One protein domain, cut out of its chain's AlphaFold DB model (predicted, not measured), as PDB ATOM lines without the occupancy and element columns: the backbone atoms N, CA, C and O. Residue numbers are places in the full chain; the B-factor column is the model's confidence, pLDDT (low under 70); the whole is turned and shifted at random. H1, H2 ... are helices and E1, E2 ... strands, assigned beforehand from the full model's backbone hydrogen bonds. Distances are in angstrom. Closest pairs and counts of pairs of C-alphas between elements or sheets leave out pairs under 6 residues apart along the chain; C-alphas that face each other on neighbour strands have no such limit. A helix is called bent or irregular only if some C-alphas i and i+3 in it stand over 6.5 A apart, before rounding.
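AT A GLANCE: This is residues 283 to 480 of the 647 residues of a protein of Henriciella sp. JN25 (UniProt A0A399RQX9). One strongly twisted sheet of ten strands is built round two long, sharply bent strands, E3 and E12, which run side by side; E2, E4, E5 and E1 continue it from E3 as a part that curls round the short helix H1, while E9, E10 and E11 make a parallel patch beyond E12. The long helix H2 packs on E2, E3, E9 and E12, H3 is near H2, and the short strands E6 and E7 lie far out beyond E1. The printed part has 198 residues, with three named helices and twelve named strands in the order E1 H1 E2 E3 E4 E5 E6 E7 E8 E9 H2 E10 H3 E11 E12. The large sheet is branched, with parallel and antiparallel pairs, and the class is mixed, helices and strands. The whole is compact, with a radius of gyration of the C-alphas of 16.2 A and spans of 46 by 43 by 35 A.

IN THESE COORDINATES: Find C-alpha 283 at (-33.157, 29.634, 36.959), where E1, residues 283 to 285, begins; H1, residues 287 to 294, follows. Next come E2, residues 298 to 302, 13.8 A long, and E3, residues 321 to 333, 23.6 A long, which bends by 111 degrees at residue 329. E4 is residues 339 to 342, E5 residues 346 to 348, E6 residues 365 to 367, E7 residues 373 to 375, E8 residues 382 to 385 and E9 residues 392 to 396. Look for H2 from C-alpha 401 at (-58.769, 33.100, 18.512) to C-alpha 422, 30.5 A; it is irregular, with C-alphas 413 and 416 7.0 A apart, and has a kink of 46 degrees near residue 416. E10, residues 429 to 433, H3, residues 442 to 447, and E11, residues 453 to 457, follow. E12, residues 462 to 471, 19.0 A long, bends by 104 degrees at residue 467 and ends at C-alpha 471, (-49.461, 20.420, 30.880).

HOW THE PARTS SIT: Start with E3 and E12, antiparallel, where N 327 and O 468 are 2.8 A apart, within hydrogen-bond range. E2 and E4 lie on one side of E3 and E12 on the other side. E2 to E5 form a meander, each strand the antiparallel neighbour of the one before, with hairpins E2 and E3 (N 299 to O 324, 2.9 A), E3 and E4 (N 331 to O 341, 2.8 A), and E4 and E5 (N 342 to O 346, 2.8 A). E1 is parallel to E5, with N 285 and O 347 at 2.9 A. The sheet curls round H1, which is on it; the closest C-alphas of H1 and E3, Ala 291 and Ala 325, are 5.8 A apart. On the other side of E12 lie E8, parallel to it (N 383 to O 462, 2.7 A), and E9, also parallel (N 394 to O 469, 2.8 A). E10 is parallel to E9 (N 393 to O 429, 2.8 A) and to E11 (N 430 to O 453, 2.8 A). E9, H2, E10 and E10, H3, E11 are strand-helix-strand units, two parallel neighbour strands with a helix between, each with a right-handed crossover. H2 is on the sheet and only just at the sheet's level, at a height of 3.6 A; its closest C-alphas to E2 are Leu 417 and Ala 299, 6.1 A. H3 is not on the sheet; it is close to H2 but not clearly touching, with Leu 412 and Leu 447 the closest C-alphas, 7.7 A. E6 and E7 meet only at a point, C-alphas 366 and 374, 5.4 A. In H1 and H3 every O i to N i+4 pair is within hydrogen-bond range; in H2, 9 of 18 are.

THE WHOLE: The two C-alphas farthest apart, those of Glu 369 and Pro 451, are 47.3 A apart. The printed part has no cut. The links E2 to E3, with 18 residues, and E5 to E6, with 16, are long. Model confidence is under 70 in residues 334 to 337, 353 to 388 and 458 to 461; the mean pLDDT of the printed part is 79.0.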
ATOM      1  N   GLU A 283     -33.868  30.412  37.964       77.31
ATOM      2  CA  GLU A 283     -33.157  29.634  36.959       77.31
ATOM      3  C   GLU A 283     -34.166  29.151  35.915       77.31
ATOM      4  O   GLU A 283     -35.246  28.672  36.271       77.31
ATOM      5  N   VAL A 284     -33.830  29.293  34.635       78.81
ATOM      6  CA  VAL A 284     -34.666  28.779  33.547       78.81
ATOM      7  C   VAL A 284     -34.458  27.299  33.394       78.81
ATOM      8  O   VAL A 284     -33.324  26.843  33.263       78.81
ATOM      9  N   VAL A 285     -35.556  26.567  33.354       83.75
ATOM     10  CA  VAL A 285     -35.538  25.129  33.162       83.75
ATOM     11  C   VAL A 285     -36.712  24.693  32.287       83.75
ATOM     12  O   VAL A 285     -37.717  25.395  32.174       83.75
ATOM     13  N   SER A 286     -36.604  23.498  31.705       87.19
ATOM     14  CA  SER A 286     -37.735  22.828  31.061       87.19
ATOM     15  C   SER A 286     -38.759  22.333  32.085       87.19
ATOM     16  O   SER A 286     -38.423  22.104  33.257       87.19
ATOM     17  N   LEU A 287     -39.987  22.063  31.634       91.94
ATOM     18  CA  LEU A 287     -41.030  21.446  32.461       91.94
ATOM     19  C   LEU A 287     -40.559  20.128  33.099       91.94
ATOM     20  O   LEU A 287     -40.833  19.866  34.270       91.94
ATOM     21  N   GLU A 288     -39.811  19.312  32.351       92.75
ATOM     22  CA  GLU A 288     -39.234  18.058  32.847       92.75
ATOM     23  C   GLU A 288     -38.249  18.290  33.995       92.75
ATOM     24  O   GLU A 288     -38.303  17.608  35.018       92.75
ATOM     25  N   THR A 289     -37.345  19.253  33.829       91.88
ATOM     26  CA  THR A 289     -36.324  19.555  34.834       91.88
ATOM     27  C   THR A 289     -36.975  20.082  36.109       91.88
ATOM     28  O   THR A 289     -36.673  19.580  37.191       91.88
ATOM     29  N   ALA A 290     -37.935  21.008  35.994       91.94
ATOM     30  CA  ALA A 290     -38.710  21.490  37.136       91.94
ATOM     31  C   ALA A 290     -39.443  20.346  37.859       91.94
ATOM     32  O   ALA A 290     -39.409  20.267  39.087       91.94
ATOM     33  N   ALA A 291     -40.064  19.427  37.114       92.31
ATOM     34  CA  ALA A 291     -40.795  18.296  37.685       92.31
ATOM     35  C   ALA A 291     -39.882  17.277  38.388       92.31
ATOM     36  O   ALA A 291     -40.229  16.746  39.444       92.31
ATOM     37  N   LYS A 292     -38.690  17.015  37.836       91.31
ATOM     38  CA  LYS A 292     -37.681  16.150  38.471       91.31
ATOM     39  C   LYS A 292     -37.177  16.735  39.786       91.31
ATOM     40  O   LYS A 292     -36.932  15.977  40.720       91.31
ATOM     41  N   VAL A 293     -37.030  18.059  39.858       87.94
ATOM     42  CA  VAL A 293     -36.604  18.744  41.084       87.94
ATOM     43  C   VAL A 293     -37.718  18.769  42.133       87.94
ATOM     44  O   VAL A 293     -37.430  18.538  43.304       87.94
ATOM     45  N   SER A 294     -38.980  18.976  41.733       86.31
ATOM     46  CA  SER A 294     -40.117  18.977  42.670       86.31
ATOM     47  C   SER A 294     -40.442  17.583  43.225       86.31
ATOM     48  O   SER A 294     -40.925  17.461  44.348       86.31
ATOM     49  N   GLY A 295     -40.180  16.523  42.449       82.12
ATOM     50  CA  GLY A 295     -40.314  15.127  42.874       82.12
ATOM     51  C   GLY A 295     -41.753  14.602  42.985       82.12
ATOM     52  O   GLY A 295     -41.952  13.518  43.529       82.12
ATOM     53  N   LEU A 296     -42.758  15.335  42.486       85.50
ATOM     54  CA  LEU A 296     -44.184  15.015  42.695       85.50
ATOM     55  C   LEU A 296     -44.876  14.305  41.526       85.50
ATOM     56  O   LEU A 296     -45.976  13.777  41.697       85.50
ATOM     57  N   GLY A 297     -44.242  14.259  40.356       91.38
ATOM     58  CA  GLY A 297     -44.710  13.459  39.228       91.38
ATOM     59  C   GLY A 297     -44.499  14.130  37.876       91.38
ATOM     60  O   GLY A 297     -44.707  15.331  37.719       91.38
ATOM     61  N   TYR A 298     -44.122  13.323  36.889       95.62
ATOM     62  CA  TYR A 298     -43.918  13.733  35.505       95.62
ATOM     63  C   TYR A 298     -44.286  12.579  34.575       95.62
ATOM     64  O   TYR A 298     -43.884  11.439  34.812       95.62
ATOM     65  N   ALA A 299     -45.036  12.873  33.519       95.88
ATOM     66  CA  ALA A 299     -45.327  11.940  32.443       95.88
ATOM     67  C   ALA A 299     -45.101  12.634  31.103       95.88
ATOM     68  O   ALA A 299     -45.512  13.779  30.920       95.88
ATOM     69  N   SER A 300     -44.486  11.931  30.157       95.00
ATOM     70  CA  SER A 300     -44.291  12.426  28.800       95.00
ATOM     71  C   SER A 300     -44.397  11.317  27.766       95.00
ATOM     72  O   SER A 300     -44.221  10.135  28.070       95.00
ATOM     73  N   GLU A 301     -44.707  11.709  26.536       92.62
ATOM     74  CA  GLU A 301     -44.672  10.837  25.369       92.62
ATOM     75  C   GLU A 301     -44.303  11.639  24.113       92.62
ATOM     76  O   GLU A 301     -44.597  12.838  24.042       92.62
ATOM     77  N   PRO A 302     -43.646  11.008  23.126       89.00
ATOM     78  CA  PRO A 302     -43.342  11.672  21.870       89.00
ATOM     79  C   PRO A 302     -44.628  11.955  21.093       89.00
ATOM     80  O   PRO A 302     -45.552  11.139  21.053       89.00
ATOM     81  N   LEU A 303     -44.670  13.102  20.423       85.62
ATOM     82  CA  LEU A 303     -45.655  13.346  19.382       85.62
ATOM     83  C   LEU A 303     -45.338  12.451  18.173       85.62
ATOM     84  O   LEU A 303     -44.181  12.245  17.827       85.62
ATOM     85  N   ASN A 304     -46.368  11.903  17.524       76.25
ATOM     86  CA  ASN A 304     -46.205  10.933  16.427       76.25
ATOM     87  C   ASN A 304     -45.552  11.516  15.155       76.25
ATOM     88  O   ASN A 304     -45.281  10.767  14.220       76.25
ATOM     89  N   GLU A 305     -45.334  12.833  15.102       80.94
ATOM     90  CA  GLU A 305     -44.832  13.568  13.940       80.94
ATOM     91  C   GLU A 305     -43.805  14.619  14.395       80.94
ATOM     92  O   GLU A 305     -43.962  15.230  15.462       80.94
ATOM     93  N   GLN A 306     -42.748  14.816  13.594       85.06
ATOM     94  CA  GLN A 306     -41.756  15.873  13.816       85.06
ATOM     95  C   GLN A 306     -42.442  17.241  13.746       85.06
ATOM     96  O   GLN A 306     -43.306  17.469  12.901       85.06
ATOM     97  N   ALA A 307     -42.068  18.150  14.646       87.69
ATOM     98  CA  ALA A 307     -42.509  19.534  14.546       87.69
ATOM     99  C   ALA A 307     -41.737  20.250  13.429       87.69
ATOM    100  O   ALA A 307     -40.604  19.882  13.119       87.69
ATOM    101  N   PHE A 308     -42.337  21.283  12.856       90.69
ATOM    102  CA  PHE A 308     -41.716  22.194  11.908       90.69
ATOM    103  C   PHE A 308     -41.408  23.515  12.609       90.69
ATOM    104  O   PHE A 308     -42.320  24.178  13.109       90.69
ATOM    105  N   ASP A 309     -40.135  23.895  12.650       89.00
ATOM    106  CA  ASP A 309     -39.710  25.182  13.197       89.00
ATOM    107  C   ASP A 309     -39.883  26.269  12.133       89.00
ATOM    108  O   ASP A 309     -39.243  26.233  11.082       89.00
ATOM    109  N   ILE A 310     -40.747  27.249  12.403       86.00
ATOM    110  CA  ILE A 310     -41.068  28.324  11.452       86.00
ATOM    111  C   ILE A 310     -39.897  29.280  11.213       86.00
ATOM    112  O   ILE A 310     -39.837  29.922  10.166       86.00
ATOM    113  N   ASN A 311     -38.970  29.400  12.169       84.69
ATOM    114  CA  ASN A 311     -37.861  30.347  12.077       84.69
ATOM    115  C   ASN A 311     -36.775  29.809  11.147       84.69
ATOM    116  O   ASN A 311     -36.236  30.541  10.317       84.69
ATOM    117  N   THR A 312     -36.469  28.517  11.274       88.94
ATOM    118  CA  THR A 312     -35.501  27.823  10.415       88.94
ATOM    119  C   THR A 312     -36.142  27.244   9.153       88.94
ATOM    120  O   THR A 312     -35.433  26.957   8.188       88.94
ATOM    121  N   ARG A 313     -37.476  27.110   9.136       89.25
ATOM    122  CA  ARG A 313     -38.279  26.416   8.117       89.25
ATOM    123  C   ARG A 313     -37.805  24.987   7.862       89.25
ATOM    124  O   ARG A 313     -37.728  24.532   6.719       89.25
ATOM    125  N   GLN A 314     -37.460  24.282   8.935       90.56
ATOM    126  CA  GLN A 314     -36.977  22.906   8.893       90.56
ATOM    127  C   GLN A 314     -37.777  22.022   9.845       90.56
ATOM    128  O   GLN A 314     -38.305  22.473  10.861       90.56
ATOM    129  N   ALA A 315     -37.859  20.736   9.506       88.44
ATOM    130  CA  ALA A 315     -38.338  19.740  10.449       88.44
ATOM    131  C   ALA A 315     -37.328  19.596  11.596       88.44
ATOM    132  O   ALA A 315     -36.117  19.543  11.377       88.44
ATOM    133  N   THR A 316     -37.843  19.520  12.815       85.94
ATOM    134  CA  THR A 316     -37.069  19.247  14.028       85.94
ATOM    135  C   THR A 316     -36.433  17.855  13.967       85.94
ATOM    136  O   THR A 316     -37.031  16.903  13.462       85.94
ATOM    137  N   GLU A 317     -35.207  17.718  14.484       83.06
ATOM    138  CA  GLU A 317     -34.442  16.460  14.411       83.06
ATOM    139  C   GLU A 317     -35.139  15.300  15.140       83.06
ATOM    140  O   GLU A 317     -35.122  14.157  14.678       83.06
ATOM    141  N   ALA A 318     -35.788  15.601  16.267       79.00
ATOM    142  CA  ALA A 318     -36.526  14.647  17.080       79.00
ATOM    143  C   ALA A 318     -37.991  15.081  17.230       79.00
ATOM    144  O   ALA A 318     -38.271  16.281  17.251       79.00
ATOM    145  N   PRO A 319     -38.937  14.134  17.372       78.00
ATOM    146  CA  PRO A 319     -40.319  14.481  17.658       78.00
ATOM    147  C   PRO A 319     -40.426  15.281  18.955       78.00
ATOM    148  O   PRO A 319     -39.834  14.911  19.972       78.00
ATOM    149  N   ALA A 320     -41.212  16.357  18.924       81.00
ATOM    150  CA  ALA A 320     -41.508  17.136  20.117       81.00
ATOM    151  C   ALA A 320     -42.174  16.251  21.185       81.00
ATOM    152  O   ALA A 320     -42.920  15.317  20.875       81.00
ATOM    153  N   MET A 321     -41.907  16.553  22.454       86.56
ATOM    154  CA  MET A 321     -42.466  15.811  23.580       86.56
ATOM    155  C   MET A 321     -43.722  16.509  24.089       86.56
ATOM    156  O   MET A 321     -43.711  17.702  24.382       86.56
ATOM    157  N   MET A 322     -44.796  15.747  24.254       91.44
ATOM    158  CA  MET A 322     -45.946  16.181  25.037       91.44
ATOM    159  C   MET A 322     -45.759  15.707  26.474       91.44
ATOM    160  O   MET A 322     -45.364  14.562  26.700       91.44
ATOM    161  N   ALA A 323     -46.040  16.569  27.449       94.62
ATOM    162  CA  ALA A 323     -45.791  16.259  28.851       94.62
ATOM    163  C   ALA A 323     -46.854  16.832  29.793       94.62
ATOM    164  O   ALA A 323     -47.582  17.766  29.458       94.62
ATOM    165  N   ALA A 324     -46.912  16.272  30.996       96.38
ATOM    166  CA  ALA A 324     -47.638  16.814  32.131       96.38
ATOM    167  C   ALA A 324     -46.825  16.591  33.409       96.38
ATOM    168  O   ALA A 324     -46.248  15.520  33.610       96.38
ATOM    169  N   ALA A 325     -46.795  17.597  34.279       95.81
ATOM    170  CA  ALA A 325     -46.112  17.538  35.565       95.81
ATOM    171  C   ALA A 325     -47.066  17.892  36.706       95.81
ATOM    172  O   ALA A 325     -47.913  18.772  36.550       95.81
ATOM    173  N   ARG A 326     -46.912  17.232  37.856       94.56
ATOM    174  CA  ARG A 326     -47.618  17.571  39.096       94.56
ATOM    175  C   ARG A 326     -46.687  18.384  39.990       94.56
ATOM    176  O   ARG A 326     -45.536  18.008  40.195       94.56
ATOM    177  N   PHE A 327     -47.207  19.464  40.558       93.25
ATOM    178  CA  PHE A 327     -46.497  20.321  41.499       93.25
ATOM    179  C   PHE A 327     -47.305  20.514  42.781       93.25
ATOM    180  O   PHE A 327     -48.536  20.513  42.773       93.25
ATOM    181  N   GLY A 328     -46.587  20.667  43.892       88.69
ATOM    182  CA  GLY A 328     -47.169  20.853  45.218       88.69
ATOM    183  C   GLY A 328     -47.619  22.290  45.411       88.69
ATOM    184  O   GLY A 328     -48.718  22.504  45.900       88.69
ATOM    185  N   ALA A 329     -46.802  23.235  44.946       87.31
ATOM    186  CA  ALA A 329     -47.116  24.650  44.850       87.31
ATOM    187  C   ALA A 329     -46.374  25.258  43.654       87.31
ATOM    188  O   ALA A 329     -45.216  24.915  43.395       87.31
ATOM    189  N   ILE A 330     -47.024  26.172  42.941       89.44
ATOM    190  CA  ILE A 330     -46.400  27.017  41.916       89.44
ATOM    191  C   ILE A 330     -46.838  28.464  42.096       89.44
ATOM    192  O   ILE A 330     -47.926  28.725  42.605       89.44
ATOM    193  N   ASP A 331     -46.022  29.388  41.604       85.69
ATOM    194  CA  ASP A 331     -46.397  30.780  41.395       85.69
ATOM    195  C   ASP A 331     -46.655  30.997  39.897       85.69
ATOM    196  O   ASP A 331     -45.795  30.718  39.059       85.69
ATOM    197  N   VAL A 332     -47.851  31.469  39.551       83.69
ATOM    198  CA  VAL A 332     -48.287  31.720  38.176       83.69
ATOM    199  C   VAL A 332     -48.371  33.211  37.918       83.69
ATOM    200  O   VAL A 332     -48.983  33.958  38.679       83.69
ATOM    201  N   VAL A 333     -47.818  33.626  36.788       77.81
ATOM    202  CA  VAL A 333     -47.888  34.984  36.272       77.81
ATOM    203  C   VAL A 333     -48.754  34.971  34.997       77.81
ATOM    204  O   VAL A 333     -48.247  34.681  33.914       77.81
ATOM    205  N   PRO A 334     -50.072  35.220  35.102       69.62
ATOM    206  CA  PRO A 334     -51.058  35.023  34.033       69.62
ATOM    207  C   PRO A 334     -50.985  36.065  32.907       69.62
ATOM    208  O   PRO A 334     -51.475  35.820  31.811       69.62
ATOM    209  N   LYS A 335     -50.358  37.218  33.137       62.88
ATOM    210  CA  LYS A 335     -50.279  38.331  32.180       62.88
ATOM    211  C   LYS A 335     -49.345  37.981  31.007       62.88
ATOM    212  O   LYS A 335     -48.201  37.576  31.219       62.88
ATOM    213  N   GLY A 336     -49.836  38.113  29.774       56.12
ATOM    214  CA  GLY A 336     -49.081  37.953  28.519       56.12
ATOM    215  C   GLY A 336     -48.733  36.514  28.114       56.12
ATOM    216  O   GLY A 336     -48.720  36.205  26.926       56.12
ATOM    217  N   ALA A 337     -48.471  35.613  29.069       63.59
ATOM    218  CA  ALA A 337     -48.004  34.267  28.733       63.59
ATOM    219  C   ALA A 337     -48.244  33.155  29.768       63.59
ATOM    220  O   ALA A 337     -47.864  32.025  29.484       63.59
ATOM    221  N   TRP A 338     -48.855  33.409  30.934       78.31
ATOM    222  CA  TRP A 338     -49.098  32.371  31.962       78.31
ATOM    223  C   TRP A 338     -47.835  31.633  32.411       78.31
ATOM    224  O   TRP A 338     -47.748  30.403  32.379       78.31
ATOM    225  N   LYS A 339     -46.839  32.411  32.833       82.19
ATOM    226  CA  LYS A 339     -45.545  31.891  33.260       82.19
ATOM    227  C   LYS A 339     -45.614  31.208  34.610       82.19
ATOM    228  O   LYS A 339     -46.352  31.639  35.487       82.19
ATOM    229  N   VAL A 340     -44.826  30.148  34.762       87.44
ATOM    230  CA  VAL A 340     -44.839  29.286  35.944       87.44
ATOM    231  C   VAL A 340     -43.476  29.319  36.613       87.44
ATOM    232  O   VAL A 340     -42.455  29.077  35.970       87.44
ATOM    233  N   VAL A 341     -43.475  29.593  37.914       85.56
ATOM    234  CA  VAL A 341     -42.303  29.504  38.780       85.56
ATOM    235  C   VAL A 341     -42.559  28.454  39.856       85.56
ATOM    236  O   VAL A 341     -43.554  28.510  40.572       85.56
ATOM    237  N   VAL A 342     -41.642  27.503  39.993       87.81
ATOM    238  CA  VAL A 342     -41.676  26.436  41.003       87.81
ATOM    239  C   VAL A 342     -40.657  26.757  42.093       87.81
ATOM    240  O   VAL A 342     -39.553  27.228  41.803       87.81
ATOM    241  N   ASP A 343     -41.036  26.555  43.357       81.62
ATOM    242  CA  ASP A 343     -40.197  26.780  44.546       81.62
ATOM    243  C   ASP A 343     -39.545  28.174  44.625       81.62
ATOM    244  O   ASP A 343     -38.484  28.348  45.227       81.62
ATOM    245  N   LYS A 344     -40.155  29.185  43.982       78.00
ATOM    246  CA  LYS A 344     -39.588  30.540  43.814       78.00
ATOM    247  C   LYS A 344     -38.178  30.548  43.206       78.00
ATOM    248  O   LYS A 344     -37.428  31.501  43.403       78.00
ATOM    249  N   ARG A 345     -37.799  29.480  42.501       77.88
ATOM    250  CA  ARG A 345     -36.433  29.257  42.020       77.88
ATOM    251  C   ARG A 345     -36.378  28.828  40.567       77.88
ATOM    252  O   ARG A 345     -35.429  29.200  39.894       77.88
ATOM    253  N   TYR A 346     -37.351  28.071  40.083       84.12
ATOM    254  CA  TYR A 346     -37.298  27.470  38.754       84.12
ATOM    255  C   TYR A 346     -38.398  28.039  37.877       84.12
ATOM    256  O   TYR A 346     -39.574  27.809  38.135       84.12
ATOM    257  N   TYR A 347     -38.020  28.797  36.858       83.62
ATOM    258  CA  TYR A 347     -38.935  29.319  35.855       83.62
ATOM    259  C   TYR A 347     -39.039  28.330  34.697       83.62
ATOM    260  O   TYR A 347     -38.023  27.929  34.130       83.62
ATOM    261  N   ILE A 348     -40.268  27.959  34.352       85.50
ATOM    262  CA  ILE A 348     -40.548  27.001  33.286       85.50
ATOM    263  C   ILE A 348     -40.722  27.763  31.964       85.50
ATOM    264  O   ILE A 348     -41.749  28.412  31.751       85.50
ATOM    265  N   GLU A 349     -39.718  27.726  31.083       76.81
ATOM    266  CA  GLU A 349     -39.727  28.529  29.845       76.81
ATOM    267  C   GLU A 349     -40.715  28.040  28.789       76.81
ATOM    268  O   GLU A 349     -41.347  28.859  28.116       76.81
ATOM    269  N   ASP A 350     -40.869  26.721  28.696       75.62
ATOM    270  CA  ASP A 350     -41.642  25.993  27.690       75.62
ATOM    271  C   ASP A 350     -43.140  25.916  28.035       75.62
ATOM    272  O   ASP A 350     -43.910  25.207  27.383       75.62
ATOM    273  N   VAL A 351     -43.586  26.680  29.038       80.62
ATOM    274  CA  VAL A 351     -44.997  26.840  29.397       80.62
ATOM    275  C   VAL A 351     -45.464  28.257  29.042       80.62
ATOM    276  O   VAL A 351     -45.025  29.260  29.612       80.62
ATOM    277  N   GLY A 352     -46.386  28.319  28.075       76.94
ATOM    278  CA  GLY A 352     -46.981  29.556  27.565       76.94
ATOM    279  C   GLY A 352     -46.049  30.371  26.656       76.94
ATOM    280  O   GLY A 352     -44.897  29.998  26.448       76.94
ATOM    281  N   TYR A 353     -46.523  31.486  26.092       68.94
ATOM    282  CA  TYR A 353     -45.766  32.245  25.080       68.94
ATOM    283  C   TYR A 353     -44.411  32.754  25.573       68.94
ATOM    284  O   TYR A 353     -44.277  33.254  26.684       68.94
ATOM    285  N   SER A 354     -43.388  32.693  24.730       50.88
ATOM    286  CA  SER A 354     -42.127  33.408  24.933       50.88
ATOM    287  C   SER A 354     -42.069  34.565  23.934       50.88
ATOM    288  O   SER A 354     -41.697  34.368  22.781       50.88
ATOM    289  N   GLY A 355     -42.484  35.765  24.336       46.31
ATOM    290  CA  GLY A 355     -42.449  36.934  23.457       46.31
ATOM    291  C   GLY A 355     -42.623  38.242  24.218       46.31
ATOM    292  O   GLY A 355     -43.400  38.305  25.167       46.31
ATOM    293  N   ARG A 356     -41.885  39.278  23.799       38.72
ATOM    294  CA  ARG A 356     -42.130  40.670  24.192       38.72
ATOM    295  C   ARG A 356     -43.478  41.073  23.597       38.72
ATOM    296  O   ARG A 356     -43.529  41.469  22.438       38.72
ATOM    297  N   SER A 357     -44.566  40.946  24.349       35.59
ATOM    298  CA  SER A 357     -45.772  41.700  24.016       35.59
ATOM    299  C   SER A 357     -45.394  43.182  24.056       35.59
ATOM    300  O   SER A 357     -44.859  43.649  25.065       35.59
ATOM    301  N   SER A 358     -45.637  43.907  22.966       34.91
ATOM    302  CA  SER A 358     -45.505  45.368  22.876       34.91
ATOM    303  C   SER A 358     -46.370  46.109  23.909       34.91
ATOM    304  O   SER A 358     -46.185  47.297  24.132       34.91
ATOM    305  N   ASP A 359     -47.238  45.386  24.612       35.84
ATOM    306  CA  ASP A 359     -48.103  45.819  25.704       35.84
ATOM    307  C   ASP A 359     -47.352  46.368  26.938       35.84
ATOM    308  O   ASP A 359     -47.994  46.843  27.870       35.84
ATOM    309  N   GLY A 360     -46.014  46.299  27.003       36.25
ATOM    310  CA  GLY A 360     -45.250  46.851  28.133       36.25
ATOM    311  C   GLY A 360     -45.494  46.128  29.465       36.25
ATOM    312  O   GLY A 360     -45.258  46.685  30.533       36.25
ATOM    313  N   LEU A 361     -45.987  44.888  29.428       34.59
ATOM    314  CA  LEU A 361     -46.424  44.167  30.618       34.59
ATOM    315  C   LEU A 361     -45.311  43.249  31.137       34.59
ATOM    316  O   LEU A 361     -44.969  42.234  30.536       34.59
ATOM    317  N   PHE A 362     -44.798  43.659  32.297       39.62
ATOM    318  CA  PHE A 362     -43.531  43.359  32.939       39.62
ATOM    319  C   PHE A 362     -42.300  43.858  32.188       39.62
ATOM    320  O   PHE A 362     -41.983  43.416  31.084       39.62
ATOM    321  N   GLY A 363     -41.487  44.656  32.880       35.19
ATOM    322  CA  GLY A 363     -40.056  44.753  32.615       35.19
ATOM    323  C   GLY A 363     -39.358  43.419  32.902       35.19
ATOM    324  O   GLY A 363     -38.467  43.352  33.742       35.19
ATOM    325  N   ILE A 364     -39.759  42.333  32.232       40.34
ATOM    326  CA  ILE A 364     -39.008  41.082  32.190       40.34
ATOM    327  C   ILE A 364     -37.780  41.374  31.333       40.34
ATOM    328  O   ILE A 364     -37.780  41.249  30.108       40.34
ATOM    329  N   THR A 365     -36.713  41.816  31.988       34.81
ATOM    330  CA  THR A 365     -35.419  41.965  31.336       34.81
ATOM    331  C   THR A 365     -34.759  40.591  31.326       34.81
ATOM    332  O   THR A 365     -34.201  40.137  32.325       34.81
ATOM    333  N   SER A 366     -34.863  39.885  30.200       35.91
ATOM    334  CA  SER A 366     -33.960  38.772  29.920       35.91
ATOM    335  C   SER A 366     -32.587  39.362  29.623       35.91
ATOM    336  O   SER A 366     -32.481  40.206  28.731       35.91
ATOM    337  N   PHE A 367     -31.542  38.895  30.294       34.38
ATOM    338  CA  PHE A 367     -30.173  39.175  29.875       34.38
ATOM    339  C   PHE A 367     -29.521  37.857  29.436       34.38
ATOM    340  O   PHE A 367     -28.940  37.152  30.272       34.38
ATOM    341  N   PRO A 368     -29.621  37.492  28.141       34.59
ATOM    342  CA  PRO A 368     -29.020  36.268  27.599       34.59
ATOM    343  C   PRO A 368     -27.521  36.164  27.919       34.59
ATOM    344  O   PRO A 368     -26.995  35.083  28.166       34.59
ATOM    345  N   GLU A 369     -26.867  37.321  28.018       32.91
ATOM    346  CA  GLU A 369     -25.445  37.519  28.308       32.91
ATOM    347  C   GLU A 369     -25.011  37.015  29.700       32.91
ATOM    348  O   GLU A 369     -23.827  36.766  29.921       32.91
ATOM    349  N   PHE A 370     -25.948  36.816  30.640       31.33
ATOM    350  CA  PHE A 370     -25.661  36.332  32.001       31.33
ATOM    351  C   PHE A 370     -26.104  34.881  32.260       31.33
ATOM    352  O   PHE A 370     -26.242  34.484  33.422       31.33
ATOM    353  N   GLY A 371     -26.313  34.079  31.209       35.41
ATOM    354  CA  GLY A 371     -26.589  32.643  31.333       35.41
ATOM    355  C   GLY A 371     -28.005  32.317  31.818       35.41
ATOM    356  O   GLY A 371     -28.162  31.512  32.730       35.41
ATOM    357  N   GLY A 372     -29.029  32.961  31.242       36.91
ATOM    358  CA  GLY A 372     -30.436  32.604  31.492       36.91
ATOM    359  C   GLY A 372     -31.016  33.128  32.812       36.91
ATOM    360  O   GLY A 372     -31.795  32.440  33.462       36.91
ATOM    361  N   ARG A 373     -30.639  34.337  33.239       40.06
ATOM    362  CA  ARG A 373     -31.158  34.964  34.469       40.06
ATOM    363  C   ARG A 373     -32.324  35.903  34.163       40.06
ATOM    364  O   ARG A 373     -32.225  36.713  33.241       40.06
ATOM    365  N   TRP A 374     -33.372  35.840  34.989       47.69
ATOM    366  CA  TRP A 374     -34.555  36.704  34.894       47.69
ATOM    367  C   TRP A 374     -34.803  37.429  36.210       47.69
ATOM    368  O   TRP A 374     -34.643  36.853  37.286       47.69
ATOM    369  N   THR A 375     -35.213  38.694  36.112       38.88
ATOM    370  CA  THR A 375     -35.817  39.444  37.217       38.88
ATOM    371  C   THR A 375     -37.167  39.945  36.722       38.88
ATOM    372  O   THR A 375     -37.214  40.696  35.750       38.88
ATOM    373  N   ALA A 376     -38.260  39.498  37.342       41.31
ATOM    374  CA  ALA A 376     -39.551  40.153  37.178       41.31
ATOM    375  C   ALA A 376     -39.541  41.381  38.095       41.31
ATOM    376  O   ALA A 376     -39.405  41.244  39.309       41.31
ATOM    377  N   VAL A 377     -39.592  42.576  37.513       39.94
ATOM    378  CA  VAL A 377     -39.705  43.830  38.265       39.94
ATOM    379  C   VAL A 377     -41.104  44.372  38.008       39.94
ATOM    380  O   VAL A 377     -41.324  45.100  37.050       39.94
ATOM    381  N   GLU A 378     -42.065  43.945  38.820       43.25
ATOM    382  CA  GLU A 378     -43.321  44.668  39.041       43.25
ATOM    383  C   GLU A 378     -43.676  44.523  40.527       43.25
ATOM    384  O   GLU A 378     -43.546  43.437  41.104       43.25
ATOM    385  N   ASP A 379     -44.162  45.602  41.136       42.97
ATOM    386  CA  ASP A 379     -44.707  45.629  42.500       42.97
ATOM    387  C   ASP A 379     -46.118  45.003  42.556       42.97
ATOM    388  O   ASP A 379     -47.046  45.515  43.176       42.97
ATOM    389  N   ALA A 380     -46.313  43.864  41.885       45.00
ATOM    390  CA  ALA A 380     -47.590  43.163  41.859       45.00
ATOM    391  C   ALA A 380     -47.814  42.369  43.157       45.00
ATOM    392  O   ALA A 380     -46.914  41.700  43.672       45.00
ATOM    393  N   ALA A 381     -49.047  42.388  43.670       45.50
ATOM    394  CA  ALA A 381     -49.420  41.578  44.822       45.50
ATOM    395  C   ALA A 381     -49.342  40.073  44.500       45.50
ATOM    396  O   ALA A 381     -49.809  39.616  43.453       45.50
ATOM    397  N   LEU A 382     -48.781  39.298  45.432       55.06
ATOM    398  CA  LEU A 382     -48.851  37.841  45.416       55.06
ATOM    399  C   LEU A 382     -50.161  37.399  46.079       55.06
ATOM    400  O   LEU A 382     -50.360  37.592  47.274       55.06
ATOM    401  N   ILE A 383     -51.037  36.767  45.316       58.25
ATOM    402  CA  ILE A 383     -52.347  36.291  45.751       58.25
ATOM    403  C   ILE A 383     -52.271  34.772  45.908       58.25
ATOM    404  O   ILE A 383     -51.896  34.065  44.978       58.25
ATOM    405  N   GLU A 384     -52.607  34.244  47.082       59.28
ATOM    406  CA  GLU A 384     -52.681  32.801  47.304       59.28
ATOM    407  C   GLU A 384     -54.109  32.321  47.059       59.28
ATOM    408  O   GLU A 384     -55.074  32.800  47.666       59.28
ATOM    409  N   MET A 385     -54.255  31.364  46.147       61.97
ATOM    410  CA  MET A 385     -55.519  30.667  45.985       61.97
ATOM    411  C   MET A 385     -55.668  29.665  47.123       61.97
ATOM    412  O   MET A 385     -54.925  28.688  47.180       61.97
ATOM    413  N   LEU A 386     -56.647  29.877  47.999       53.12
ATOM    414  CA  LEU A 386     -57.034  28.837  48.943       53.12
ATOM    415  C   LEU A 386     -57.974  27.847  48.232       53.12
ATOM    416  O   LEU A 386     -58.582  28.151  47.202       53.12
ATOM    417  N   ASP A 387     -58.064  26.633  48.766       60.00
ATOM    418  CA  ASP A 387     -59.033  25.615  48.349       60.00
ATOM    419  C   ASP A 387     -59.036  25.282  46.843       60.00
ATOM    420  O   ASP A 387     -60.087  25.078  46.224       60.00
ATOM    421  N   VAL A 388     -57.858  25.213  46.217       68.50
ATOM    422  CA  VAL A 388     -57.724  24.607  44.885       68.50
ATOM    423  C   VAL A 388     -57.999  23.100  45.027       68.50
ATOM    424  O   VAL A 388     -57.315  22.444  45.813       68.50
ATOM    425  N   PRO A 389     -58.990  22.524  44.311       71.75
ATOM    426  CA  PRO A 389     -59.236  21.092  44.326       71.75
ATOM    427  C   PRO A 389     -57.974  20.334  43.955       71.75
ATOM    428  O   PRO A 389     -57.215  20.770  43.086       71.75
ATOM    429  N   GLU A 390     -57.781  19.183  44.589       75.81
ATOM    430  CA  GLU A 390     -56.641  18.334  44.289       75.81
ATOM    431  C   GLU A 390     -56.594  18.017  42.787       75.81
ATOM    432  O   GLU A 390     -57.614  17.672  42.182       75.81
ATOM    433  N   ASN A 391     -55.401  18.126  42.195       76.44
ATOM    434  CA  ASN A 391     -55.148  17.840  40.783       76.44
ATOM    435  C   ASN A 391     -55.866  18.802  39.813       76.44
ATOM    436  O   ASN A 391     -56.239  18.408  38.704       76.44
ATOM    437  N   ALA A 392     -56.041  20.073  40.195       91.19
ATOM    438  CA  ALA A 392     -56.463  21.113  39.258       91.19
ATOM    439  C   ALA A 392     -55.441  21.276  38.120       91.19
ATOM    440  O   ALA A 392     -54.235  21.173  38.330       91.19
ATOM    441  N   VAL A 393     -55.910  21.557  36.907       95.19
ATOM    442  CA  VAL A 393     -55.071  21.672  35.709       95.19
ATOM    443  C   VAL A 393     -54.855  23.145  35.385       95.19
ATOM    444  O   VAL A 393     -55.816  23.857  35.083       95.19
ATOM    445  N   LEU A 394     -53.602  23.608  35.400       94.25
ATOM    446  CA  LEU A 394     -53.237  24.939  34.920       94.25
ATOM    447  C   LEU A 394     -53.329  24.975  33.395       94.25
ATOM    448  O   LEU A 394     -52.377  24.667  32.674       94.25
ATOM    449  N   PHE A 395     -54.506  25.335  32.900       93.56
ATOM    450  CA  PHE A 395     -54.777  25.353  31.476       93.56
ATOM    451  C   PHE A 395     -54.303  26.649  30.830       93.56
ATOM    452  O   PHE A 395     -53.668  26.563  29.791       93.56
ATOM    453  N   GLY A 396     -54.556  27.805  31.456       90.50
ATOM    454  CA  GLY A 396     -54.260  29.140  30.926       90.50
ATOM    455  C   GLY A 396     -55.283  29.629  29.897       90.50
ATOM    456  O   GLY A 396     -56.470  29.308  30.000       90.50
ATOM    457  N   GLY A 397     -54.861  30.441  28.928       87.19
ATOM    458  CA  GLY A 397     -55.716  30.887  27.825       87.19
ATOM    459  C   GLY A 397     -55.375  32.278  27.298       87.19
ATOM    460  O   GLY A 397     -54.830  33.105  28.022       87.19
ATOM    461  N   ASP A 398     -55.755  32.527  26.045       83.56
ATOM    462  CA  ASP A 398     -55.600  33.802  25.341       83.56
ATOM    463  C   ASP A 398     -56.926  34.147  24.629       83.56
ATOM    464  O   ASP A 398     -57.529  33.262  24.008       83.56
ATOM    465  N   PRO A 399     -57.438  35.391  24.731       82.12
ATOM    466  CA  PRO A 399     -58.644  35.812  24.020       82.12
ATOM    467  C   PRO A 399     -58.488  35.888  22.488       82.12
ATOM    468  O   PRO A 399     -59.498  35.962  21.784       82.12
ATOM    469  N   ALA A 400     -57.267  35.892  21.950       84.81
ATOM    470  CA  ALA A 400     -57.003  35.840  20.522       84.81
ATOM    471  C   ALA A 400     -57.301  34.438  19.968       84.81
ATOM    472  O   ALA A 400     -56.684  33.439  20.336       84.81
ATOM    473  N   TYR A 401     -58.235  34.369  19.017       89.69
ATOM    474  CA  TYR A 401     -58.769  33.100  18.512       89.69
ATOM    475  C   TYR A 401     -57.708  32.159  17.926       89.69
ATOM    476  O   TYR A 401     -57.740  30.961  18.183       89.69
ATOM    477  N   TYR A 402     -56.737  32.699  17.184       91.00
ATOM    478  CA  TYR A 402     -55.631  31.907  16.637       91.00
ATOM    479  C   TYR A 402     -54.872  31.186  17.754       91.00
ATOM    480  O   TYR A 402     -54.666  29.978  17.705       91.00
ATOM    481  N   HIS A 403     -54.516  31.942  18.787       89.44
ATOM    482  CA  HIS A 403     -53.757  31.476  19.930       89.44
ATOM    483  C   HIS A 403     -54.533  30.457  20.767       89.44
ATOM    484  O   HIS A 403     -53.974  29.450  21.211       89.44
ATOM    485  N   TRP A 404     -55.846  30.652  20.896       92.88
ATOM    486  CA  TRP A 404     -56.729  29.648  21.472       92.88
ATOM    487  C   TRP A 404     -56.658  28.315  20.715       92.88
ATOM    488  O   TRP A 404     -56.336  27.300  21.326       92.88
ATOM    489  N   ILE A 405     -56.889  28.315  19.399       95.12
ATOM    490  CA  ILE A 405     -56.941  27.087  18.587       95.12
ATOM    491  C   ILE A 405     -55.572  26.408  18.455       95.12
ATOM    492  O   ILE A 405     -55.487  25.180  18.516       95.12
ATOM    493  N   MET A 406     -54.502  27.184  18.287       91.94
ATOM    494  CA  MET A 406     -53.178  26.645  17.969       91.94
ATOM    495  C   MET A 406     -52.333  26.313  19.196       91.94
ATOM    496  O   MET A 406     -51.515  25.401  19.120       91.94
ATOM    497  N   ASN A 407     -52.503  27.026  20.314       90.25
ATOM    498  CA  ASN A 407     -51.571  26.916  21.438       90.25
ATOM    499  C   ASN A 407     -52.207  26.402  22.731       90.25
ATOM    500  O   ASN A 407     -51.615  25.576  23.433       90.25
ATOM    501  N   TRP A 408     -53.407  26.889  23.059       93.12
ATOM    502  CA  TRP A 408     -54.063  26.586  24.334       93.12
ATOM    503  C   TRP A 408     -54.968  25.367  24.254       93.12
ATOM    504  O   TRP A 408     -54.778  24.418  25.009       93.12
ATOM    505  N   LEU A 409     -55.919  25.354  23.322       95.50
ATOM    506  CA  LEU A 409     -56.881  24.267  23.159       95.50
ATOM    507  C   LEU A 409     -56.221  22.884  22.952       95.50
ATOM    508  O   LEU A 409     -56.688  21.923  23.573       95.50
ATOM    509  N   PRO A 410     -55.089  22.745  22.221       94.25
ATOM    510  CA  PRO A 410     -54.424  21.454  22.076       94.25
ATOM    511  C   PRO A 410     -53.875  20.867  23.384       94.25
ATOM    512  O   PRO A 410     -53.607  19.667  23.436       94.25
ATOM    513  N   ARG A 411     -53.773  21.644  24.477       94.12
ATOM    514  CA  ARG A 411     -53.430  21.116  25.814       94.12
ATOM    515  C   ARG A 411     -54.378  20.016  26.276       94.12
ATOM    516  O   ARG A 411     -53.942  19.134  27.010       94.12
ATOM    517  N   LEU A 412     -55.629  19.992  25.814       95.12
ATOM    518  CA  LEU A 412     -56.554  18.885  26.096       95.12
ATOM    519  C   LEU A 412     -56.018  17.528  25.627       95.12
ATOM    520  O   LEU A 412     -56.342  16.502  26.220       95.12
ATOM    521  N   ARG A 413     -55.154  17.496  24.609       93.12
ATOM    522  CA  ARG A 413     -54.515  16.261  24.147       93.12
ATOM    523  C   ARG A 413     -53.660  15.595  25.229       93.12
ATOM    524  O   ARG A 413     -53.533  14.373  25.231       93.12
ATOM    525  N   THR A 414     -53.150  16.366  26.191       94.06
ATOM    526  CA  THR A 414     -52.362  15.851  27.323       94.06
ATOM    527  C   THR A 414     -53.191  15.035  28.321       94.06
ATOM    528  O   THR A 414     -52.614  14.380  29.183       94.06
ATOM    529  N   PHE A 415     -54.527  15.004  28.225       92.62
ATOM    530  CA  PHE A 415     -55.369  14.363  29.243       92.62
ATOM    531  C   PHE A 415     -55.118  12.866  29.425       92.62
ATOM    532  O   PHE A 415     -55.190  12.372  30.544       92.62
ATOM    533  N   GLY A 416     -54.744  12.149  28.362       92.38
ATOM    534  CA  GLY A 416     -54.331  10.749  28.489       92.38
ATOM    535  C   GLY A 416     -53.041  10.569  29.306       92.38
ATOM    536  O   GLY A 416     -52.877   9.562  29.994       92.38
ATOM    537  N   LEU A 417     -52.122  11.543  29.268       94.50
ATOM    538  CA  LEU A 417     -50.941  11.573  30.143       94.50
ATOM    539  C   LEU A 417     -51.325  11.943  31.572       94.50
ATOM    540  O   LEU A 417     -50.859  11.295  32.503       94.50
ATOM    541  N   ILE A 418     -52.192  12.944  31.739       95.38
ATOM    542  CA  ILE A 418     -52.677  13.382  33.052       95.38
ATOM    543  C   ILE A 418     -53.377  12.222  33.774       95.38
ATOM    544  O   ILE A 418     -53.020  11.916  34.908       95.38
ATOM    545  N   ASP A 419     -54.278  11.504  33.098       95.19
ATOM    546  CA  ASP A 419     -54.980  10.345  33.662       95.19
ATOM    547  C   ASP A 419     -54.008   9.221  34.082       95.19
ATOM    548  O   ASP A 419     -54.244   8.535  35.075       95.19
ATOM    549  N   ARG A 420     -52.891   9.029  33.364       93.94
ATOM    550  CA  ARG A 420     -51.835   8.077  33.763       93.94
ATOM    551  C   ARG A 420     -51.000   8.575  34.940       93.94
ATOM    552  O   ARG A 420     -50.517   7.755  35.716       93.94
ATOM    553  N   LEU A 421     -50.810   9.888  35.052       93.69
ATOM    554  CA  LEU A 421     -49.989  10.511  36.085       93.69
ATOM    555  C   LEU A 421     -50.690  10.534  37.448       93.69
ATOM    556  O   LEU A 421     -50.052  10.254  38.460       93.69
ATOM    557  N   VAL A 422     -51.982  10.878  37.482       92.81
ATOM    558  CA  VAL A 422     -52.730  11.100  38.736       92.81
ATOM    559  C   VAL A 422     -53.980  10.228  38.892       92.81
ATOM    560  O   VAL A 422     -54.707  10.370  39.872       92.81
ATOM    561  N   GLY A 423     -54.226   9.305  37.960       92.81
ATOM    562  CA  GLY A 423     -55.497   8.588  37.854       92.81
ATOM    563  C   GLY A 423     -56.533   9.389  37.060       92.81
ATOM    564  O   GLY A 423     -56.401  10.600  36.882       92.81
ATOM    565  N   ARG A 424     -57.573   8.707  36.558       92.62
ATOM    566  CA  ARG A 424     -58.613   9.353  35.746       92.62
ATOM    567  C   ARG A 424     -59.295  10.466  36.540       92.62
ATOM    568  O   ARG A 424     -59.955  10.204  37.544       92.62
ATOM    569  N   LEU A 425     -59.181  11.700  36.054       91.06
ATOM    570  CA  LEU A 425     -59.909  12.834  36.618       91.06
ATOM    571  C   LEU A 425     -61.332  12.824  36.056       91.06
ATOM    572  O   LEU A 425     -61.536  13.239  34.918       91.06
ATOM    573  N   GLU A 426     -62.312  12.335  36.821       90.81
ATOM    574  CA  GLU A 426     -63.713  12.254  36.357       90.81
ATOM    575  C   GLU A 426     -64.335  13.631  36.096       90.81
ATOM    576  O   GLU A 426     -65.160  13.787  35.198       90.81
ATOM    577  N   LYS A 427     -63.921  14.639  36.870       91.81
ATOM    578  CA  LYS A 427     -64.368  16.025  36.723       91.81
ATOM    579  C   LYS A 427     -63.190  16.988  36.912       91.81
ATOM    580  O   LYS A 427     -63.051  17.567  37.991       91.81
ATOM    581  N   PRO A 428     -62.290  17.120  35.918       93.25
ATOM    582  CA  PRO A 428     -61.130  17.997  36.022       93.25
ATOM    583  C   PRO A 428     -61.555  19.445  36.260       93.25
ATOM    584  O   PRO A 428     -62.556  19.918  35.715       93.25
ATOM    585  N   ASN A 429     -60.752  20.165  37.038       92.50
ATOM    586  CA  ASN A 429     -60.902  21.601  37.187       92.50
ATOM    587  C   ASN A 429     -59.825  22.338  36.390       92.50
ATOM    588  O   ASN A 429     -58.641  22.200  36.684       92.50
ATOM    589  N   PHE A 430     -60.239  23.131  35.408       93.62
ATOM    590  CA  PHE A 430     -59.350  23.923  34.573       93.62
ATOM    591  C   PHE A 430     -59.171  25.326  35.138       93.62
ATOM    592  O   PHE A 430     -60.129  26.095  35.235       93.62
ATOM    593  N   ILE A 431     -57.933  25.678  35.461       91.75
ATOM    594  CA  ILE A 431     -57.537  27.036  35.822       91.75
ATOM    595  C   ILE A 431     -57.189  27.787  34.532       91.75
ATOM    596  O   ILE A 431     -56.256  27.406  33.825       91.75
ATOM    597  N   VAL A 432     -57.952  28.830  34.210       90.44
ATOM    598  CA  VAL A 432     -57.920  29.544  32.918       90.44
ATOM    599  C   VAL A 432     -57.893  31.058  33.100       90.44
ATOM    600  O   VAL A 432     -58.217  31.559  34.178       90.44
ATOM    601  N   SER A 433     -57.612  31.793  32.022       84.75
ATOM    602  CA  SER A 433     -57.762  33.253  32.004       84.75
ATOM    603  C   SER A 433     -59.203  33.702  32.210       84.75
ATOM    604  O   SER A 433     -60.146  33.164  31.623       84.75
ATOM    605  N   ASP A 434     -59.388  34.739  33.025       77.38
ATOM    606  CA  ASP A 434     -60.679  35.394  33.179       77.38
ATOM    607  C   ASP A 434     -61.115  36.188  31.941       77.38
ATOM    608  O   ASP A 434     -62.325  36.389  31.767       77.38
ATOM    609  N   ARG A 435     -60.172  36.550  31.059       78.38
ATOM    610  CA  ARG A 435     -60.422  37.179  29.754       78.38
ATOM    611  C   ARG A 435     -60.915  36.193  28.706       78.38
ATOM    612  O   ARG A 435     -61.411  36.627  27.665       78.38
ATOM    613  N   LEU A 436     -60.821  34.887  28.968       84.19
ATOM    614  CA  LEU A 436     -61.237  33.874  28.010       84.19
ATOM    615  C   LEU A 436     -62.750  33.995  27.717       84.19
ATOM    616  O   LEU A 436     -63.574  33.934  28.648       84.19
ATOM    617  N   PRO A 437     -63.151  34.169  26.442       85.69
ATOM    618  CA  PRO A 437     -64.558  34.223  26.065       85.69
ATOM    619  C   PRO A 437     -65.297  32.952  26.489       85.69
ATOM    620  O   PRO A 437     -64.811  31.848  26.271       85.69
ATOM    621  N   ALA A 438     -66.502  33.082  27.057       85.19
ATOM    622  CA  ALA A 438     -67.276  31.917  27.504       85.19
ATOM    623  C   ALA A 438     -67.558  30.907  26.371       85.19
ATOM    624  O   ALA A 438     -67.468  29.708  26.590       85.19
ATOM    625  N   ARG A 439     -67.778  31.392  25.145       84.56
ATOM    626  CA  ARG A 439     -67.958  30.566  23.935       84.56
ATOM    627  C   ARG A 439     -66.774  29.662  23.574       84.56
ATOM    628  O   ARG A 439     -66.907  28.794  22.727       84.56
ATOM    629  N   TYR A 440     -65.585  29.882  24.138       91.00
ATOM    630  CA  TYR A 440     -64.446  28.992  23.876       91.00
ATOM    631  C   TYR A 440     -64.579  27.660  24.615       91.00
ATOM    632  O   TYR A 440     -63.971  26.676  24.199       91.00
ATOM    633  N   PHE A 441     -65.404  27.606  25.663       93.56
ATOM    634  CA  PHE A 441     -65.700  26.367  26.375       93.56
ATOM    635  C   PHE A 441     -66.576  25.410  25.558       93.56
ATOM    636  O   PHE A 441     -66.475  24.211  25.775       93.56
ATOM    637  N   ASP A 442     -67.290  25.888  24.533       94.69
ATOM    638  CA  ASP A 442     -67.970  25.021  23.562       94.69
ATOM    639  C   ASP A 442     -66.982  24.017  22.924       94.69
ATOM    640  O   ASP A 442     -67.332  22.872  22.663       94.69
ATOM    641  N   PHE A 443     -65.708  24.393  22.726       96.44
ATOM    642  CA  PHE A 443     -64.685  23.454  22.247       96.44
ATOM    643  C   PHE A 443     -64.332  22.371  23.275       96.44
ATOM    644  O   PHE A 443     -63.975  21.263  22.882       96.44
ATOM    645  N   PHE A 444     -64.407  22.662  24.576       95.75
ATOM    646  CA  PHE A 444     -64.218  21.639  25.608       95.75
ATOM    647  C   PHE A 444     -65.347  20.620  25.563       95.75
ATOM    648  O   PHE A 444     -65.058  19.428  25.565       95.75
ATOM    649  N   ASP A 445     -66.592  21.078  25.435       95.12
ATOM    650  CA  ASP A 445     -67.762  20.201  25.320       95.12
ATOM    651  C   ASP A 445     -67.679  19.269  24.096       95.12
ATOM    652  O   ASP A 445     -68.164  18.140  24.143       95.12
ATOM    653  N   LEU A 446     -67.023  19.710  23.016       96.12
ATOM    654  CA  LEU A 446     -66.820  18.913  21.800       96.12
ATOM    655  C   LEU A 446     -65.620  17.956  21.862       96.12
ATOM    656  O   LEU A 446     -65.615  16.935  21.176       96.12
ATOM    657  N   LEU A 447     -64.577  18.286  22.631       96.00
ATOM    658  CA  LEU A 447     -63.298  17.558  22.609       96.00
ATOM    659  C   LEU A 447     -63.060  16.680  23.845       96.00
ATOM    660  O   LEU A 447     -62.241  15.753  23.785       96.00
ATOM    661  N   LEU A 448     -63.746  16.954  24.956       93.69
ATOM    662  CA  LEU A 448     -63.685  16.162  26.182       93.69
ATOM    663  C   LEU A 448     -64.835  15.159  26.260       93.69
ATOM    664  O   LEU A 448     -65.969  15.429  25.890       93.69
ATOM    665  N   ASP A 449     -64.534  13.988  26.815       91.38
ATOM    666  CA  ASP A 449     -65.481  12.888  27.027       91.38
ATOM    667  C   ASP A 449     -66.104  12.894  28.433       91.38
ATOM    668  O   ASP A 449     -66.658  11.886  28.875       91.38
ATOM    669  N   ARG A 450     -65.941  13.988  29.184       92.75
ATOM    670  CA  ARG A 450     -66.261  14.059  30.612       92.75
ATOM    671  C   ARG A 450     -66.635  15.478  31.045       92.75
ATOM    672  O   ARG A 450     -66.142  16.437  30.449       92.75
ATOM    673  N   PRO A 451     -67.470  15.630  32.089       94.06
ATOM    674  CA  PRO A 451     -67.789  16.942  32.634       94.06
ATOM    675  C   PRO A 451     -66.540  17.602  33.219       94.06
ATOM    676  O   PRO A 451     -65.617  16.924  33.656       94.06
ATOM    677  N   TYR A 452     -66.537  18.926  33.301       94.31
ATOM    678  CA  TYR A 452     -65.425  19.677  33.874       94.31
ATOM    679  C   TYR A 452     -65.914  20.865  34.698       94.31
ATOM    680  O   TYR A 452     -67.094  21.219  34.720       94.31
ATOM    681  N   GLU A 453     -64.975  21.480  35.401       91.38
ATOM    682  CA  GLU A 453     -65.165  22.750  36.078       91.38
ATOM    683  C   GLU A 453     -64.113  23.752  35.627       91.38
ATOM    684  O   GLU A 453     -63.035  23.382  35.167       91.38
ATOM    685  N   VAL A 454     -64.421  25.037  35.782       88.69
ATOM    686  CA  VAL A 454     -63.530  26.121  35.377       88.69
ATOM    687  C   VAL A 454     -63.319  27.074  36.539       88.69
ATOM    688  O   VAL A 454     -64.277  27.547  37.153       88.69
ATOM    689  N   THR A 455     -62.057  27.395  36.786       83.94
ATOM    690  CA  THR A 455     -61.623  28.450  37.695       83.94
ATOM    691  C   THR A 455     -60.944  29.534  36.884       83.94
ATOM    692  O   THR A 455     -59.922  29.297  36.251       83.94
ATOM    693  N   ARG A 456     -61.526  30.732  36.874       80.44
ATOM    694  CA  ARG A 456     -60.997  31.872  36.122       80.44
ATOM    695  C   ARG A 456     -60.071  32.695  37.007       80.44
ATOM    696  O   ARG A 456     -60.526  33.150  38.056       80.44
ATOM    697  N   LEU A 457     -58.833  32.916  36.570       75.31
ATOM    698  CA  LEU A 457     -57.895  33.813  37.243       75.31
ATOM    699  C   LEU A 457     -57.771  35.144  36.503       75.31
ATOM    700  O   LEU A 457     -57.553  35.144  35.289       75.31
ATOM    701  N   PRO A 458     -57.885  36.264  37.230       69.69
ATOM    702  CA  PRO A 458     -57.477  37.574  36.754       69.69
ATOM    703  C   PRO A 458     -56.034  37.610  36.252       69.69
ATOM    704  O   PRO A 458     -55.118  37.108  36.901       69.69
ATOM    705  N   GLU A 459     -55.823  38.280  35.119       65.88
ATOM    706  CA  GLU A 459     -54.486  38.477  34.538       65.88
ATOM    707  C   GLU A 459     -53.629  39.528  35.272       65.88
ATOM    708  O   GLU A 459     -52.486  39.771  34.890       65.88
ATOM    709  N   ARG A 460     -54.152  40.154  36.332       57.25
ATOM    710  CA  ARG A 460     -53.453  41.166  37.133       57.25
ATOM    711  C   ARG A 460     -53.147  40.619  38.530       57.25
ATOM    712  O   ARG A 460     -53.942  40.779  39.448       57.25
ATOM    713  N   GLY A 461     -52.008  39.941  38.670       60.91
ATOM    714  CA  GLY A 461     -51.504  39.414  39.947       60.91
ATOM    715  C   GLY A 461     -50.569  38.220  39.763       60.91
ATOM    716  O   GLY A 461     -50.579  37.592  38.708       60.91
ATOM    717  N   VAL A 462     -49.765  37.899  40.780       71.75
ATOM    718  CA  VAL A 462     -49.029  36.624  40.838       71.75
ATOM    719  C   VAL A 462     -49.837  35.659  41.693       71.75
ATOM    720  O   VAL A 462     -50.206  36.008  42.807       71.75
ATOM    721  N   TRP A 463     -50.112  34.456  41.201       76.31
ATOM    722  CA  TRP A 463     -50.993  33.498  41.867       76.31
ATOM    723  C   TRP A 463     -50.206  32.329  42.431       76.31
ATOM    724  O   TRP A 463     -49.623  31.573  41.657       76.31
ATOM    725  N   ARG A 464     -50.229  32.127  43.750       83.25
ATOM    726  CA  ARG A 464     -49.792  30.852  44.324       83.25
ATOM    727  C   ARG A 464     -50.915  29.831  44.224       83.25
ATOM    728  O   ARG A 464     -52.028  30.098  44.679       83.25
ATOM    729  N   ILE A 465     -50.613  28.684  43.626       85.88
ATOM    730  CA  ILE A 465     -51.556  27.596  43.378       85.88
ATOM    731  C   ILE A 465     -50.948  26.298  43.893       85.88
ATOM    732  O   ILE A 465     -49.889  25.882  43.419       85.88
ATOM    733  N   ASP A 466     -51.650  25.649  44.815       85.81
ATOM    734  CA  ASP A 466     -51.243  24.361  45.366       85.81
ATOM    735  C   ASP A 466     -51.873  23.185  44.602       85.81
ATOM    736  O   ASP A 466     -52.945  23.307  44.008       85.81
ATOM    737  N   ASN A 467     -51.217  22.022  44.655       85.88
ATOM    738  CA  ASN A 467     -51.695  20.735  44.130       85.88
ATOM    739  C   ASN A 467     -52.172  20.788  42.669       85.88
ATOM    740  O   ASN A 467     -53.283  20.369  42.333       85.88
ATOM    741  N   VAL A 468     -51.303  21.286  41.798       92.38
ATOM    742  CA  VAL A 468     -51.624  21.646  40.416       92.38
ATOM    743  C   VAL A 468     -50.881  20.779  39.408       92.38
ATOM    744  O   VAL A 468     -49.741  20.359  39.617       92.38
ATOM    745  N   ILE A 469     -51.537  20.524  38.285       95.62
ATOM    746  CA  ILE A 469     -50.985  19.832  37.129       95.62
ATOM    747  C   ILE A 469     -50.722  20.860  36.041       95.62
ATOM    748  O   ILE A 469     -51.617  21.610  35.649       95.62
ATOM    749  N   VAL A 470     -49.496  20.880  35.532       95.31
ATOM    750  CA  VAL A 470     -49.067  21.774  34.459       95.31
ATOM    751  C   VAL A 470     -48.820  20.935  33.204       95.31
ATOM    752  O   VAL A 470     -47.864  20.153  33.174       95.31
ATOM    753  N   PRO A 471     -49.685  21.039  32.180       94.94
ATOM    754  CA  PRO A 471     -49.461  20.420  30.880       94.94
ATOM    755  C   PRO A 471     -48.469  21.234  30.037       94.94
ATOM    756  O   PRO A 471     -48.349  22.452  30.198       94.94
ATOM    757  N   SER A 472     -47.798  20.563  29.099       90.38
ATOM    758  CA  SER A 472     -46.940  21.192  28.090       90.38
ATOM    759  C   SER A 472     -47.711  22.202  27.236       90.38
ATOM    760  O   SER A 472     -48.915  22.059  27.010       90.38
ATOM    761  N   PHE A 473     -47.011  23.207  26.715       87.75
ATOM    762  CA  PHE A 473     -47.567  24.197  25.798       87.75
ATOM    763  C   PHE A 473     -47.241  23.865  24.340       87.75
ATOM    764  O   PHE A 473     -46.157  23.378  24.044       87.75
ATOM    765  N   PHE A 474     -48.163  24.166  23.424       88.50
ATOM    766  CA  PHE A 474     -47.946  23.989  21.989       88.50
ATOM    767  C   PHE A 474     -47.573  25.340  21.381       88.50
ATOM    768  O   PHE A 474     -48.410  26.235  21.303       88.50
ATOM    769  N   SER A 475     -46.307  25.527  21.013       83.00
ATOM    770  CA  SER A 475     -45.799  26.814  20.524       83.00
ATOM    771  C   SER A 475     -46.179  27.069  19.065       83.00
ATOM    772  O   SER A 475     -46.197  26.152  18.254       83.00
ATOM    773  N   SER A 476     -46.421  28.331  18.702       80.25
ATOM    774  CA  SER A 476     -46.566  28.718  17.291       80.25
ATOM    775  C   SER A 476     -45.245  28.662  16.528       80.25
ATOM    776  O   SER A 476     -45.276  28.572  15.306       80.25
ATOM    777  N   ASN A 477     -44.107  28.687  17.233       80.56
ATOM    778  CA  ASN A 477     -42.793  28.571  16.605       80.56
ATOM    779  C   ASN A 477     -42.514  27.151  16.102       80.56
ATOM    780  O   ASN A 477     -41.745  26.983  15.164       80.56
ATOM    781  N   GLU A 478     -43.149  26.149  16.712       84.06
ATOM    782  CA  GLU A 478     -42.975  24.732  16.403       84.06
ATOM    783  C   GLU A 478     -44.327  24.128  16.020       84.06
ATOM    784  O   GLU A 478     -45.069  23.585  16.843       84.06
ATOM    785  N   LEU A 479     -44.669  24.240  14.739       89.81
ATOM    786  CA  LEU A 479     -45.922  23.729  14.204       89.81
ATOM    787  C   LEU A 479     -45.875  22.203  14.167       89.81
ATOM    788  O   LEU A 479     -45.046  21.621  13.472       89.81
ATOM    789  N   ASN A 480     -46.775  21.538  14.891       88.88
ATOM    790  CA  ASN A 480     -46.837  20.080  14.894       88.88
ATOM    791  C   ASN A 480     -48.093  19.572  14.154       88.88
ATOM    792  O   ASN A 480     -49.205  19.757  14.664       88.88
TER     793      ASN A 480